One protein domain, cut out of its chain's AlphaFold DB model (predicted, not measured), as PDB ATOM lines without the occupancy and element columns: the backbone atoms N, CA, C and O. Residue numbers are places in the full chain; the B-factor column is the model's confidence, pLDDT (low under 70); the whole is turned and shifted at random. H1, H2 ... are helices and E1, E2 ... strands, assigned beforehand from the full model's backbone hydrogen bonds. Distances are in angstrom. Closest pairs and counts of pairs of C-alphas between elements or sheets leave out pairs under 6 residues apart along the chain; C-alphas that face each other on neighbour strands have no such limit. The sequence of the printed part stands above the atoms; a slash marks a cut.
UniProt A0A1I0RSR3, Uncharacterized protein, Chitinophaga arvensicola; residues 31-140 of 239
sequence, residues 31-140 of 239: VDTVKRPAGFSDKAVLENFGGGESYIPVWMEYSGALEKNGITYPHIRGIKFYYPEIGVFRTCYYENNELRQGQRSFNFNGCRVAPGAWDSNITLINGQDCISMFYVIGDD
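Overview. This is residues 31 to 140 of the 239 residues of an uncharacterized protein of Chitinophaga arvensicola (UniProt A0A1I0RSR3). One antiparallel sheet of six strands curls like part of a barrel, folded so that E1 E2 E3 face E6 E5 across the hinge E4, while the E2 and E3 hairpin turns sharply at its bends. Two very short helices, H1 and H2, lie on opposite faces. The 110 printed residues run H1 E1 E2 E3 E4 H2 E5 E6; the sheet's order is E1 E2 E3 E4 E6 E5, and the class is mostly strand. The whole is compact, with a radius of gyration of the C-alphas of 13.7 A and spans of 41 by 36 by 23 A.

Arrangement. Start at H1, residues 31 to 34, at a height over the sheet of 7.0 A. E1, residues 45 to 48, E2, 57 to 68, E3, 71 to 85, and E4, 88 to 95, form a meander, each strand the antiparallel neighbour of the one before; find N 45 and O 60 at 2.8 A, N 61 and O 79 at 2.8 A, N 80 and O 92 at 2.8 A. E2 bends by 89 degrees at residue 64, E3 by 102 degrees at residue 74. H2, residues 97 to 101, is on the opposite face from H1; its closest C-alpha pair with E3 is Arg 100 and His 75, 5.1 A. E6, residues 130 to 138, lies between E4 and E5, residues 121 to 125: look for N 93 and O 137 at 2.8 A, and N 122 and O 133 at 2.9 A. E4, H2 and E5 form a split strand-helix-strand unit, two strands running the same way with E6 between them, its crossover right-handed. H2 has its O i to N i+4 pair within hydrogen-bond range; H1 is too short for one, and 0 of its 1 O i to N i+3 pair is within range.

Along the chain. Find C-alpha 31, where H1 begins, at (172.045, 131.357, 157.969). E2 spans 26.0 A, E3 29.8 A, E4 24.1 A and E6 23.2 A, ending at C-alpha 138 (191.860, 123.466, 151.008).

Size, cuts and confidence. The C-alphas of Val 31 and Gln 103 are farthest apart, 41.7 A. The printed part has no cut; the H2 to E5 link, 19 residues, is long. Mean pLDDT of the printed part is 82.6, under 70 at residues 31 to 32, 50 to 54, 63, 116 and 140.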
ATOM      1  N   VAL A  31     172.997 130.629 158.827       65.12
ATOM      2  CA  VAL A  31     172.045 131.357 157.969       65.12
ATOM      3  C   VAL A  31     172.654 131.667 156.595       65.12
ATOM      4  O   VAL A  31     171.954 131.602 155.584       65.12
ATOM      5  N   ASP A  32     173.963 131.917 156.557       69.00
ATOM      6  CA  ASP A  32     174.705 132.230 155.335       69.00
ATOM      7  C   ASP A  32     174.904 131.018 154.424       69.00
ATOM      8  O   ASP A  32     175.061 131.181 153.220       69.00
ATOM      9  N   THR A  33     174.817 129.795 154.947       71.81
ATOM     10  CA  THR A  33     175.015 128.595 154.131       71.81
ATOM     11  C   THR A  33     173.818 128.289 153.238       71.81
ATOM     12  O   THR A  33     173.978 127.713 152.166       71.81
ATOM     13  N   VAL A  34     172.609 128.702 153.636       75.00
ATOM     14  CA  VAL A  34     171.380 128.471 152.853       75.00
ATOM     15  C   VAL A  34     171.303 129.395 151.632       75.00
ATOM     16  O   VAL A  34     170.688 129.051 150.623       75.00
ATOM     17  N   LYS A  35     171.932 130.573 151.693       80.00
ATOM     18  CA  LYS A  35     172.017 131.500 150.559       80.00
ATOM     19  C   LYS A  35     173.315 131.250 149.801       80.00
ATOM     20  O   LYS A  35     174.365 131.106 150.413       80.00
ATOM     21  N   ARG A  36     173.267 131.242 148.466       82.62
ATOM     22  CA  ARG A  36     174.496 131.214 147.664       82.62
ATOM     23  C   ARG A  36     175.218 132.556 147.839       82.62
ATOM     24  O   ARG A  36     174.630 133.575 147.466       82.62
ATOM     25  N   PRO A  37     176.432 132.602 148.403       73.75
ATOM     26  CA  PRO A  37     177.157 133.855 148.577       73.75
ATOM     27  C   PRO A  37     177.650 134.421 147.242       73.75
ATOM     28  O   PRO A  37     177.834 133.708 146.252       73.75
ATOM     29  N   ALA A  38     177.889 135.730 147.237       72.44
ATOM     30  CA  ALA A  38     178.533 136.412 146.126       72.44
ATOM     31  C   ALA A  38     180.001 135.960 146.044       72.44
ATOM     32  O   ALA A  38     180.756 136.148 146.992       72.44
ATOM     33  N   GLY A  39     180.385 135.336 144.929       72.38
ATOM     34  CA  GLY A  39     181.728 134.781 144.713       72.38
ATOM     35  C   GLY A  39     181.734 133.293 144.372       72.38
ATOM     36  O   GLY A  39     182.719 132.808 143.826       72.38
ATOM     37  N   PHE A  40     180.638 132.574 144.626       78.31
ATOM     38  CA  PHE A  40     180.515 131.192 144.163       78.31
ATOM     39  C   PHE A  40     180.107 131.175 142.693       78.31
ATOM     40  O   PHE A  40     179.341 132.030 142.238       78.31
ATOM     41  N   SER A  41     180.601 130.172 141.972       79.69
ATOM     42  CA  SER A  41     180.185 129.882 140.603       79.69
ATOM     43  C   SER A  41     178.667 129.732 140.513       79.69
ATOM     44  O   SER A  41     178.002 129.220 141.422       79.69
ATOM     45  N   ASP A  42     178.099 130.147 139.386       82.88
ATOM     46  CA  ASP A  42     176.680 129.963 139.089       82.88
ATOM     47  C   ASP A  42     176.289 128.482 138.971       82.88
ATOM     48  O   ASP A  42     175.116 128.148 139.156       82.88
ATOM     49  N   LYS A  43     177.280 127.610 138.754       80.75
ATOM     50  CA  LYS A  43     177.161 126.149 138.718       80.75
ATOM     51  C   LYS A  43     177.164 125.491 140.094       80.75
ATOM     52  O   LYS A  43     176.894 124.294 140.175       80.75
ATOM     53  N   ALA A  44     177.484 126.228 141.159       85.38
ATOM     54  CA  ALA A  44     177.465 125.673 142.503       85.38
ATOM     55  C   ALA A  44     176.025 125.342 142.926       85.38
ATOM     56  O   ALA A  44     175.122 126.178 142.802       85.38
ATOM     57  N   VAL A  45     175.823 124.139 143.459       84.81
ATOM     58  CA  VAL A  45     174.540 123.633 143.965       84.81
ATOM     59  C   VAL A  45     174.615 123.380 145.465       84.81
ATOM     60  O   VAL A  45     175.684 123.091 145.994       84.81
ATOM     61  N   LEU A  46     173.486 123.508 146.161       85.75
ATOM     62  CA  LEU A  46     173.419 123.246 147.596       85.75
ATOM     63  C   LEU A  46     173.178 121.754 147.851       85.75
ATOM     64  O   LEU A  46     172.152 121.220 147.438       85.75
ATOM     65  N   GLU A  47     174.090 121.115 148.574       84.12
ATOM     66  CA  GLU A  47     174.037 119.702 148.949       84.12
ATOM     67  C   GLU A  47     173.919 119.514 150.460       84.12
ATOM     68  O   GLU A  47     174.304 120.383 151.243       84.12
ATOM     69  N   ASN A  48     173.423 118.345 150.874       79.25
ATOM     70  CA  ASN A  48     173.433 117.922 152.273       79.25
ATOM     71  C   ASN A  48     174.530 116.882 152.517       79.25
ATOM     72  O   ASN A  48     174.440 115.762 152.020       79.25
ATOM     73  N   PHE A  49     175.512 117.243 153.338       77.75
ATOM     74  CA  PHE A  49     176.618 116.371 153.740       77.75
ATOM     75  C   PHE A  49     176.424 115.726 155.115       77.75
ATOM     76  O   PHE A  49     177.279 114.984 155.593       77.75
ATOM     77  N   GLY A  50     175.315 116.019 155.788       66.88
ATOM     78  CA  GLY A  50     174.992 115.356 157.038       66.88
ATOM     79  C   GLY A  50     174.275 114.021 156.806       66.88
ATOM     80  O   GLY A  50     173.541 113.843 155.832       66.88
ATOM     81  N   GLY A  51     174.507 113.070 157.712       59.69
ATOM     82  CA  GLY A  51     173.838 111.770 157.730       59.69
ATOM     83  C   GLY A  51     172.629 111.744 158.670       59.69
ATOM     84  O   GLY A  51     172.619 112.409 159.711       59.69
ATOM     85  N   GLY A  52     171.622 110.932 158.333       66.38
ATOM     86  CA  GLY A  52     170.434 110.723 159.168       66.38
ATOM     87  C   GLY A  52     169.681 112.026 159.448       66.38
ATOM     88  O   GLY A  52     169.153 112.652 158.535       66.38
ATOM     89  N   GLU A  53     169.635 112.432 160.718       58.88
ATOM     90  CA  GLU A  53     168.959 113.658 161.174       58.88
ATOM     91  C   GLU A  53     169.848 114.913 161.146       58.88
ATOM     92  O   GLU A  53     169.382 116.018 161.433       58.88
ATOM     93  N   SER A  54     171.132 114.772 160.806       66.06
ATOM     94  CA  SER A  54     172.037 115.913 160.671       66.06
ATOM     95  C   SER A  54     171.914 116.474 159.260       66.06
ATOM     96  O   SER A  54     172.237 115.793 158.293       66.06
ATOM     97  N   TYR A  55     171.440 117.713 159.130       72.25
ATOM     98  CA  TYR A  55     171.452 118.445 157.865       72.25
ATOM     99  C   TYR A  55     172.617 119.435 157.883       72.25
ATOM    100  O   TYR A  55     172.609 120.390 158.660       72.25
ATOM    101  N   ILE A  56     173.618 119.195 157.038       77.62
ATOM    102  CA  ILE A  56     174.795 120.053 156.883       77.62
ATOM    103  C   ILE A  56     174.766 120.581 155.448       77.62
ATOM    104  O   ILE A  56     175.263 119.902 154.546       77.62
ATOM    105  N   PRO A  57     174.142 121.749 155.210       79.94
ATOM    106  CA  PRO A  57     174.134 122.342 153.887       79.94
ATOM    107  C   PRO A  57     175.555 122.765 153.523       79.94
ATOM    108  O   PRO A  57     176.238 123.380 154.337       79.94
ATOM    109  N   VAL A  58     175.995 122.462 152.311       84.88
ATOM    110  CA  VAL A  58     177.248 122.964 151.733       84.88
ATOM    111  C   VAL A  58     177.029 123.253 150.259       84.88
ATOM    112  O   VAL A  58     176.212 122.603 149.613       84.88
ATOM    113  N   TRP A  59     177.740 124.234 149.713       86.31
ATOM    114  CA  TRP A  59     177.691 124.485 148.276       86.31
ATOM    115  C   TRP A  59     178.778 123.675 147.589       86.31
ATOM    116  O   TRP A  59     179.917 123.646 148.047       86.31
ATOM    117  N   MET A  60     178.437 123.040 146.478       85.69
ATOM    118  CA  MET A  60     179.342 122.192 145.719       85.69
ATOM    119  C   MET A  60     179.340 122.584 144.249       85.69
ATOM    120  O   MET A  60     178.284 122.752 143.647       85.69
ATOM    121  N   GLU A  61     180.519 122.660 143.648       85.50
ATOM    122  CA  GLU A  61     180.702 122.755 142.204       85.50
ATOM    123  C   GLU A  61     181.510 121.552 141.712       85.50
ATOM    124  O   GLU A  61     182.593 121.250 142.208       85.50
ATOM    125  N   TYR A  62     180.983 120.842 140.717       76.19
ATOM    126  CA  TYR A  62     181.575 119.588 140.229       76.19
ATOM    127  C   TYR A  62     182.384 119.763 138.946       76.19
ATOM    128  O   TYR A  62     183.125 118.866 138.541       76.19
ATOM    129  N   SER A  63     182.215 120.906 138.283       69.50
ATOM    130  CA  SER A  63     182.808 121.185 136.983       69.50
ATOM    131  C   SER A  63     183.905 122.226 137.111       69.50
ATOM    132  O   SER A  63     183.649 123.323 137.587       69.50
ATOM    133  N   GLY A  64     185.091 121.907 136.608       76.56
ATOM    134  CA  GLY A  64     186.219 122.833 136.592       76.56
ATOM    135  C   GLY A  64     187.460 122.216 137.214       76.56
ATOM    136  O   GLY A  64     187.384 121.357 138.090       76.56
ATOM    137  N   ALA A  65     188.612 122.618 136.695       84.81
ATOM    138  CA  ALA A  65     189.889 122.304 137.306       84.81
ATOM    139  C   ALA A  65     190.187 123.251 138.446       84.81
ATOM    140  O   ALA A  65     189.789 124.411 138.394       84.81
ATOM    141  N   LEU A  66     190.963 122.774 139.418       88.06
ATOM    142  CA  LEU A  66     191.674 123.700 140.281       88.06
ATOM    143  C   LEU A  66     192.572 124.578 139.399       88.06
ATOM    144  O   LEU A  66     193.433 124.072 138.674       88.06
ATOM    145  N   GLU A  67     192.384 125.886 139.499       87.44
ATOM    146  CA  GLU A  67     193.292 126.887 138.960       87.44
ATOM    147  C   GLU A  67     193.988 127.583 140.125       87.44
ATOM    148  O   GLU A  67     193.343 128.146 141.009       87.44
ATOM    149  N   LYS A  68     195.321 127.526 140.160       84.75
ATOM    150  CA  LYS A  68     196.111 128.155 141.223       84.75
ATOM    151  C   LYS A  68     197.373 128.759 140.630       84.75
ATOM    152  O   LYS A  68     198.138 128.063 139.967       84.75
ATOM    153  N   ASN A  69     197.583 130.054 140.871       85.44
ATOM    154  CA  ASN A  69     198.733 130.819 140.372       85.44
ATOM    155  C   ASN A  69     198.932 130.703 138.845       85.44
ATOM    156  O   ASN A  69     200.056 130.561 138.373       85.44
ATOM    157  N   GLY A  70     197.838 130.714 138.074       85.06
ATOM    158  CA  GLY A  70     197.877 130.590 136.610       85.06
ATOM    159  C   GLY A  70     198.154 129.177 136.082       85.06
ATOM    160  O   GLY A  70     198.332 129.010 134.880       85.06
ATOM    161  N   ILE A  71     198.188 128.161 136.952       88.62
ATOM    162  CA  ILE A  71     198.353 126.753 136.577       88.62
ATOM    163  C   ILE A  71     197.021 126.022 136.753       88.62
ATOM    164  O   ILE A  71     196.400 126.091 137.815       88.62
ATOM    165  N   THR A  72     196.618 125.286 135.720       90.25
ATOM    166  CA  THR A  72     195.431 124.424 135.720       90.25
ATOM    167  C   THR A  72     195.812 122.995 136.113       90.25
ATOM    168  O   THR A  72     196.653 122.372 135.464       90.25
ATOM    169  N   TYR A  73     195.145 122.435 137.123       90.19
ATOM    170  CA  TYR A  73     195.339 121.061 137.597       90.19
ATOM    171  C   TYR A  73     194.137 120.190 137.190       90.19
ATOM    172  O   TYR A  73     193.136 120.127 137.903       90.19
ATOM    173  N   PRO A  74     194.181 119.515 136.024       87.44
ATOM    174  CA  PRO A  74     193.006 118.868 135.436       87.44
ATOM    175  C   PRO A  74     192.539 117.592 136.157       87.44
ATOM    176  O   PRO A  74     191.471 117.075 135.851       87.44
ATOM    177  N   HIS A  75     193.336 117.057 137.072       87.94
ATOM    178  CA  HIS A  75     192.997 115.869 137.856       87.94
ATOM    179  C   HIS A  75     192.322 116.225 139.190       87.94
ATOM    180  O   HIS A  75     191.607 115.398 139.743       87.94
ATOM    181  N   ILE A  76     192.488 117.467 139.661       90.56
ATOM    182  CA  ILE A  76     191.800 117.990 140.841       90.56
ATOM    183  C   ILE A  76     190.462 118.569 140.381       90.56
ATOM    184  O   ILE A  76     190.394 119.436 139.498       90.56
ATOM    185  N   ARG A  77     189.387 117.998 140.914       85.69
ATOM    186  CA  ARG A  77     188.006 118.132 140.452       85.69
ATOM    187  C   ARG A  77     187.069 118.045 141.651       85.69
ATOM    188  O   ARG A  77     187.292 117.257 142.558       85.69
ATOM    189  N   GLY A  78     185.975 118.794 141.613       77.69
ATOM    190  CA  GLY A  78     185.079 118.915 142.758       77.69
ATOM    191  C   GLY A  78     185.588 119.983 143.716       77.69
ATOM    192  O   GLY A  78     186.717 119.923 144.201       77.69
ATOM    193  N   ILE A  79     184.742 120.976 143.942       82.69
ATOM    194  CA  ILE A  79     185.003 122.143 144.768       82.69
ATOM    195  C   ILE A  79     183.875 122.198 145.790       82.69
ATOM    196  O   ILE A  79     182.707 122.344 145.430       82.69
ATOM    197  N   LYS A  80     184.220 122.032 147.061       84.12
ATOM    198  CA  LYS A  80     183.304 122.208 148.185       84.12
ATOM    199  C   LYS A  80     183.532 123.577 148.779       84.12
ATOM    200  O   LYS A  80     184.661 123.913 149.120       84.12
ATOM    201  N   PHE A  81     182.447 124.295 149.006       82.12
ATOM    202  CA  PHE A  81     182.436 125.517 149.783       82.12
ATOM    203  C   PHE A  81     181.624 125.307 151.062       82.12
ATOM    204  O   PHE A  81     180.462 124.887 151.018       82.12
ATOM    205  N   TYR A  82     182.221 125.601 152.213       79.25
ATOM    206  CA  TYR A  82     181.573 125.426 153.515       79.25
ATOM    207  C   TYR A  82     181.868 126.586 154.458       79.25
ATOM    208  O   TYR A  82     182.848 127.303 154.289       79.25
ATOM    209  N   TYR A  83     181.007 126.763 155.458       77.62
ATOM    210  CA  TYR A  83     181.100 127.849 156.427       77.62
ATOM    211  C   TYR A  83     181.481 127.286 157.792       77.62
ATOM    212  O   TYR A  83     180.611 126.734 158.472       77.62
ATOM    213  N   PRO A  84     182.755 127.368 158.206       73.94
ATOM    214  CA  PRO A  84     183.130 127.018 159.574       73.94
ATOM    215  C   PRO A  84     182.509 127.975 160.604       73.94
ATOM    216  O   PRO A  84     182.207 127.563 161.721       73.94
ATOM    217  N   GLU A  85     182.290 129.237 160.226       77.81
ATOM    218  CA  GLU A  85     181.711 130.285 161.066       77.81
ATOM    219  C   GLU A  85     180.980 131.334 160.207       77.81
ATOM    220  O   GLU A  85     181.092 131.350 158.981       77.81
ATOM    221  N   ILE A  86     180.173 132.190 160.842       76.50
ATOM    222  CA  ILE A  86     179.371 133.211 160.143       76.50
ATOM    223  C   ILE A  86     180.298 134.178 159.397       76.50
ATOM    224  O   ILE A  86     181.255 134.689 159.972       76.50
ATOM    225  N   GLY A  87     179.995 134.452 158.125       75.00
ATOM    226  CA  GLY A  87     180.783 135.357 157.284       75.00
ATOM    227  C   GLY A  87     182.135 134.818 156.797       75.00
ATOM    228  O   GLY A  87     182.786 135.495 156.004       75.00
ATOM    229  N   VAL A  88     182.548 133.613 157.203       79.00
ATOM    230  CA  VAL A  88     183.780 132.967 156.727       79.00
ATOM    231  C   VAL A  88     183.396 131.722 155.951       79.00
ATOM    232  O   VAL A  88     182.773 130.815 156.497       79.00
ATOM    233  N   PHE A  89     183.783 131.663 154.679       81.19
ATOM    234  CA  PHE A  89     183.690 130.441 153.893       81.19
ATOM    235  C   PHE A  89     185.085 129.913 153.579       81.19
ATOM    236  O   PHE A  89     186.054 130.666 153.504       81.19
ATOM    237  N   ARG A  90     185.153 128.601 153.412       84.12
ATOM    238  CA  ARG A  90     186.351 127.838 153.093       84.12
ATOM    239  C   ARG A  90     186.107 126.969 151.880       84.12
ATOM    240  O   ARG A  90     184.969 126.566 151.623       84.12
ATOM    241  N   THR A  91     187.176 126.686 151.154       86.19
ATOM    242  CA  THR A  91     187.155 125.920 149.911       86.19
ATOM    243  C   THR A  91     187.989 124.658 150.061       86.19
ATOM    244  O   THR A  91     189.160 124.737 150.419       86.19
ATOM    245  N   CYS A  92     187.411 123.506 149.727       88.94
ATOM    246  CA  CYS A  92     188.110 122.227 149.627       88.94
ATOM    247  C   CYS A  92     188.036 121.695 148.196       88.94
ATOM    248  O   CYS A  92     187.024 121.850 147.512       88.94
ATOM    249  N   TYR A  93     189.087 121.003 147.780       92.00
ATOM    250  CA  TYR A  93     189.225 120.398 146.465       92.00
ATOM    251  C   TYR A  93     189.465 118.897 146.590       92.00
ATOM    252  O   TYR A  93     190.104 118.441 147.544       92.00
ATOM    253  N   TYR A  94     188.978 118.146 145.605       93.69
ATOM    254  CA  TYR A  94     189.022 116.687 145.612       93.69
ATOM    255  C   TYR A  94     189.775 116.132 144.400       93.69
ATOM    256  O   TYR A  94     189.933 116.788 143.372       93.69
ATOM    257  N   GLU A  95     190.257 114.905 144.513       93.62
ATOM    258  CA  GLU A  95     190.955 114.188 143.449       93.62
ATOM    259  C   GLU A  95     190.590 112.700 143.499       93.62
ATOM    260  O   GLU A  95     190.094 112.198 144.504       93.62
ATOM    261  N   ASN A  96     190.834 111.988 142.403       93.31
ATOM    262  CA  ASN A  96     190.853 110.533 142.376       93.31
ATOM    263  C   ASN A  96     192.198 110.061 141.810       93.31
ATOM    264  O   ASN A  96     192.695 110.596 140.815       93.31
ATOM    265  N   ASN A  97     192.780 109.039 142.436       92.25
ATOM    266  CA  ASN A  97     194.119 108.573 142.095       92.25
ATOM    267  C   ASN A  97     194.194 107.943 140.685       92.25
ATOM    268  O   ASN A  97     195.190 108.128 139.991       92.25
ATOM    269  N   GLU A  98     193.147 107.268 140.208       91.38
ATOM    270  CA  GLU A  98     193.117 106.713 138.846       91.38
ATOM    271  C   GLU A  98     193.008 107.818 137.785       91.38
ATOM    272  O   GLU A  98     193.686 107.757 136.755       91.38
ATOM    273  N   LEU A  99     192.207 108.867 138.040       89.62
ATOM    274  CA  LEU A  99     192.145 110.051 137.171       89.62
ATOM    275  C   LEU A  99     193.502 110.753 137.092       89.62
ATOM    276  O   LEU A  99     193.950 111.122 136.004       89.62
ATOM    277  N   ARG A 100     194.176 110.913 138.239       91.44
ATOM    278  CA  ARG A 100     195.524 111.489 138.330       91.44
ATOM    279  C   ARG A 100     196.510 110.760 137.429       91.44
ATOM    280  O   ARG A 100     197.253 111.390 136.675       91.44
ATOM    281  N   GLN A 101     196.495 109.433 137.512       89.69
ATOM    282  CA  GLN A 101     197.402 108.550 136.785       89.69
ATOM    283  C   GLN A 101     196.980 108.338 135.322       89.69
ATOM    284  O   GLN A 101     197.707 107.701 134.563       89.69
ATOM    285  N   GLY A 102     195.832 108.882 134.900       89.06
ATOM    286  CA  GLY A 102     195.287 108.689 133.555       89.06
ATOM    287  C   GLY A 102     194.794 107.265 133.286       89.06
ATOM    288  O   GLY A 102     194.623 106.893 132.130       89.06
ATOM    289  N   GLN A 103     194.575 106.472 134.336       91.69
ATOM    290  CA  GLN A 103     194.059 105.101 134.258       91.69
ATOM    291  C   GLN A 103     192.542 105.071 134.076       91.69
ATOM    292  O   GLN A 103     191.993 104.085 133.588       91.69
ATOM    293  N   ARG A 104     191.868 106.169 134.430       88.62
ATOM    294  CA  ARG A 104     190.426 106.332 134.299       88.62
ATOM    295  C   ARG A 104     190.082 107.644 133.604       88.62
ATOM    296  O   ARG A 104     190.725 108.669 133.821       88.62
ATOM    297  N   SER A 105     189.031 107.619 132.789       88.81
ATOM    298  CA  SER A 105     188.373 108.813 132.258       88.81
ATOM    299  C   SER A 105     186.990 108.950 132.881       88.81
ATOM    300  O   SER A 105     186.248 107.972 132.915       88.81
ATOM    301  N   PHE A 106     186.616 110.154 133.310       88.19
ATOM    302  CA  PHE A 106     185.290 110.437 133.858       88.19
ATOM    303  C   PHE A 106     184.697 111.680 133.189       88.19
ATOM    304  O   PHE A 106     185.368 112.706 133.052       88.19
ATOM    305  N   ASN A 107     183.438 111.595 132.755       88.31
ATOM    306  CA  ASN A 107     182.724 112.737 132.193       88.31
ATOM    307  C   ASN A 107     182.088 113.563 133.317       88.31
ATOM    308  O   ASN A 107     181.136 113.120 133.955       88.31
ATOM    309  N   PHE A 108     182.593 114.776 133.529       86.12
ATOM    310  CA  PHE A 108     182.103 115.685 134.569       86.12
ATOM    311  C   PHE A 108     180.837 116.463 134.170       86.12
ATOM    312  O   PHE A 108     180.243 117.136 135.013       86.12
ATOM    313  N   ASN A 109     180.406 116.397 132.907       83.75
ATOM    314  CA  ASN A 109     179.222 117.124 132.450       83.75
ATOM    315  C   ASN A 109     177.952 116.561 133.100       83.75
ATOM    316  O   ASN A 109     177.691 115.363 133.022       83.75
ATOM    317  N   GLY A 110     177.155 117.436 133.721       79.88
ATOM    318  CA  GLY A 110     175.919 117.042 134.410       79.88
ATOM    319  C   GLY A 110     176.146 116.179 135.656       79.88
ATOM    320  O   GLY A 110     175.216 115.525 136.124       79.88
ATOM    321  N   CYS A 111     177.375 116.149 136.174       86.31
ATOM    322  CA  CYS A 111     177.713 115.391 137.364       86.31
ATOM    323  C   CYS A 111     177.071 115.998 138.621       86.31
ATOM    324  O   CYS A 111     176.919 117.214 138.722       86.31
ATOM    325  N   ARG A 112     176.750 115.144 139.595       85.25
ATOM    326  CA  ARG A 112     176.300 115.524 140.942       85.25
ATOM    327  C   ARG A 112     177.003 114.702 142.016       85.25
ATOM    328  O   ARG A 112     177.540 113.640 141.703       85.25
ATOM    329  N   VAL A 113     176.954 115.146 143.269       84.12
ATOM    330  CA  VAL A 113     177.379 114.325 144.410       84.12
ATOM    331  C   VAL A 113     176.305 113.299 144.777       84.12
ATOM    332  O   VAL A 113     175.104 113.545 144.662       84.12
ATOM    333  N   ALA A 114     176.747 112.107 145.167       84.00
ATOM    334  CA  ALA A 114     175.887 111.055 145.680       84.00
ATOM    335  C   ALA A 114     175.251 111.471 147.023       84.00
ATOM    336  O   ALA A 114     175.938 112.050 147.868       84.00
ATOM    337  N   PRO A 115     173.973 111.140 147.274       70.88
ATOM    338  CA  PRO A 115     173.352 111.385 148.574       70.88
ATOM    339  C   PRO A 115     174.122 110.710 149.719       70.88
ATOM    340  O   PRO A 115     174.515 109.551 149.596       70.88
ATOM    341  N   GLY A 116     174.290 111.412 150.845       64.44
ATOM    342  CA  GLY A 116     174.970 110.875 152.030       64.44
ATOM    343  C   GLY A 116     176.495 110.785 151.907       64.44
ATOM    344  O   GLY A 116     177.120 110.074 152.690       64.44
ATOM    345  N   ALA A 117     177.088 111.478 150.929       70.62
ATOM    346  CA  ALA A 117     178.534 111.624 150.827       70.62
ATOM    347  C   ALA A 117     179.119 112.295 152.081       70.62
ATOM    348  O   ALA A 117     178.531 113.221 152.643       70.62
ATOM    349  N   TRP A 118     180.297 111.827 152.494       72.81
ATOM    350  CA  TRP A 118     181.015 112.374 153.637       72.81
ATOM    351  C   TRP A 118     181.845 113.583 153.213       72.81
ATOM    352  O   TRP A 118     182.251 113.739 152.064       72.81
ATOM    353  N   ASP A 119     182.132 114.464 154.159       76.62
ATOM    354  CA  ASP A 119     182.794 115.739 153.887       76.62
ATOM    355  C   ASP A 119     184.228 115.618 153.362       76.62
ATOM    356  O   ASP A 119     184.681 116.498 152.629       76.62
ATOM    357  N   SER A 120     184.898 114.517 153.689       87.56
ATOM    358  CA  SER A 120     186.287 114.235 153.327       87.56
ATOM    359  C   SER A 120     186.416 113.295 152.119       87.56
ATOM    360  O   SER A 120     187.460 113.256 151.470       87.56
ATOM    361  N   ASN A 121     185.344 112.565 151.792       90.31
ATOM    362  CA  ASN A 121     185.254 111.646 150.660       90.31
ATOM    363  C   ASN A 121     183.904 111.823 149.966       90.31
ATOM    364  O   ASN A 121     182.864 111.485 150.535       90.31
ATOM    365  N   ILE A 122     183.924 112.299 148.725       89.44
ATOM    366  CA  ILE A 122     182.712 112.488 147.927       89.44
ATOM    367  C   ILE A 122     182.630 111.443 146.826       89.44
ATOM    368  O   ILE A 122     183.641 111.004 146.290       89.44
ATOM    369  N   THR A 123     181.414 111.091 146.430       89.75
ATOM    370  CA  THR A 123     181.189 110.286 145.228       89.75
ATOM    371  C   THR A 123     180.482 111.144 144.199       89.75
ATOM    372  O   THR A 123     179.435 111.721 144.479       89.75
ATOM    373  N   LEU A 124     181.055 111.224 143.008       89.44
ATOM    374  CA  LEU A 124     180.512 111.930 141.856       89.44
ATOM    375  C   LEU A 124     179.756 110.947 140.959       89.44
ATOM    376  O   LEU A 124     180.254 109.856 140.708       89.44
ATOM    377  N   ILE A 125     178.565 111.313 140.479       89.69
ATOM    378  CA  ILE A 125     177.700 110.476 139.630       89.69
ATOM    379  C   ILE A 125     177.272 111.264 138.388       89.69
ATOM    380  O   ILE A 125     176.738 112.366 138.517       89.69
ATOM    381  N   ASN A 126     177.418 110.675 137.196       89.25
ATOM    382  CA  ASN A 126     177.000 111.269 135.911       89.25
ATOM    383  C   ASN A 126     175.917 110.452 135.164       89.25
ATOM    384  O   ASN A 126     175.801 110.501 133.942       89.25
ATOM    385  N   GLY A 127     175.114 109.683 135.900       83.69
ATOM    386  CA  GLY A 127     174.013 108.868 135.377       83.69
ATOM    387  C   GLY A 127     174.425 107.456 134.957       83.69
ATOM    388  O   GLY A 127     173.674 106.525 135.229       83.69
ATOM    389  N   GLN A 128     175.605 107.287 134.354       83.44
ATOM    390  CA  GLN A 128     176.113 105.978 133.906       83.44
ATOM    391  C   GLN A 128     177.339 105.499 134.686       83.44
ATOM    392  O   GLN A 128     177.575 104.297 134.753       83.44
ATOM    393  N   ASP A 129     178.100 106.420 135.275       89.94
ATOM    394  CA  ASP A 129     179.317 106.122 136.021       89.94
ATOM    395  C   ASP A 129     179.317 106.842 137.375       89.94
ATOM    396  O   ASP A 129     178.665 107.883 137.559       89.94
ATOM    397  N   CYS A 130     180.063 106.286 138.328       90.75
ATOM    398  CA  CYS A 130     180.329 106.900 139.617       90.75
ATOM    399  C   CYS A 130     181.812 106.831 139.974       90.75
ATOM    400  O   CYS A 130     182.462 105.811 139.767       90.75
ATOM    401  N   ILE A 131     182.350 107.907 140.541       90.75
ATOM    402  CA  ILE A 131     183.752 107.961 140.952       90.75
ATOM    403  C   ILE A 131     183.897 108.509 142.365       90.75
ATOM    404  O   ILE A 131     183.358 109.567 142.699       90.75
ATOM    405  N   SER A 132     184.628 107.768 143.193       92.12
ATOM    406  CA  SER A 132     185.030 108.182 144.534       92.12
ATOM    407  C   SER A 132     186.183 109.178 144.437       92.12
ATOM    408  O   SER A 132     187.169 108.932 143.741       92.12
ATOM    409  N   MET A 133     186.058 110.301 145.132       93.00
ATOM    410  CA  MET A 133     187.039 111.375 145.175       93.00
ATOM    411  C   MET A 133     187.379 111.677 146.637       93.00
ATOM    412  O   MET A 133     186.486 111.772 147.481       93.00
ATOM    413  N   PHE A 134     188.656 111.879 146.932       94.12
ATOM    414  CA  PHE A 134     189.151 112.214 148.265       94.12
ATOM    415  C   PHE A 134     189.627 113.663 148.323       94.12
ATOM    416  O   PHE A 134     190.063 114.229 147.321       94.12
ATOM    417  N   TYR A 135     189.529 114.262 149.505       92.94
ATOM    418  CA  TYR A 135     190.039 115.601 149.781       92.94
ATOM    419  C   TYR A 135     191.564 115.674 149.587       92.94
ATOM    420  O   TYR A 135     192.284 114.796 150.064       92.94
ATOM    421  N   VAL A 136     192.055 116.717 148.905       92.88
ATOM    422  CA  VAL A 136     193.496 116.921 148.644       92.88
ATOM    423  C   VAL A 136     194.023 118.296 149.031       92.88
ATOM    424  O   VAL A 136     195.142 118.419 149.506       92.88
ATOM    425  N   ILE A 137     193.259 119.365 148.847       89.06
ATOM    426  CA  ILE A 137     193.741 120.696 149.224       89.06
ATOM    427  C   ILE A 137     192.581 121.585 149.610       89.06
ATOM    428  O   ILE A 137     191.510 121.503 149.012       89.06
ATOM    429  N   GLY A 138     192.806 122.456 150.581       84.12
ATOM    430  CA  GLY A 138     191.860 123.466 151.008       84.12
ATOM    431  C   GLY A 138     192.574 124.698 151.540       84.12
ATOM    432  O   GLY A 138     193.801 124.748 151.616       84.12
ATOM    433  N   ASP A 139     191.799 125.724 151.859       76.75
ATOM    434  CA  ASP A 139     192.278 126.941 152.525       76.75
ATOM    435  C   ASP A 139     192.277 126.820 154.062       76.75
ATOM    436  O   ASP A 139     192.553 127.788 154.772       76.75
ATOM    437  N   ASP A 140     191.979 125.630 154.586       69.25
ATOM    438  CA  ASP A 140     192.012 125.266 156.002       69.25
ATOM    439  C   ASP A 140     193.347 124.661 156.453       69.25
ATOM    440  O   ASP A 140     193.466 124.253 157.609       69.25
TER     441      ASP A 140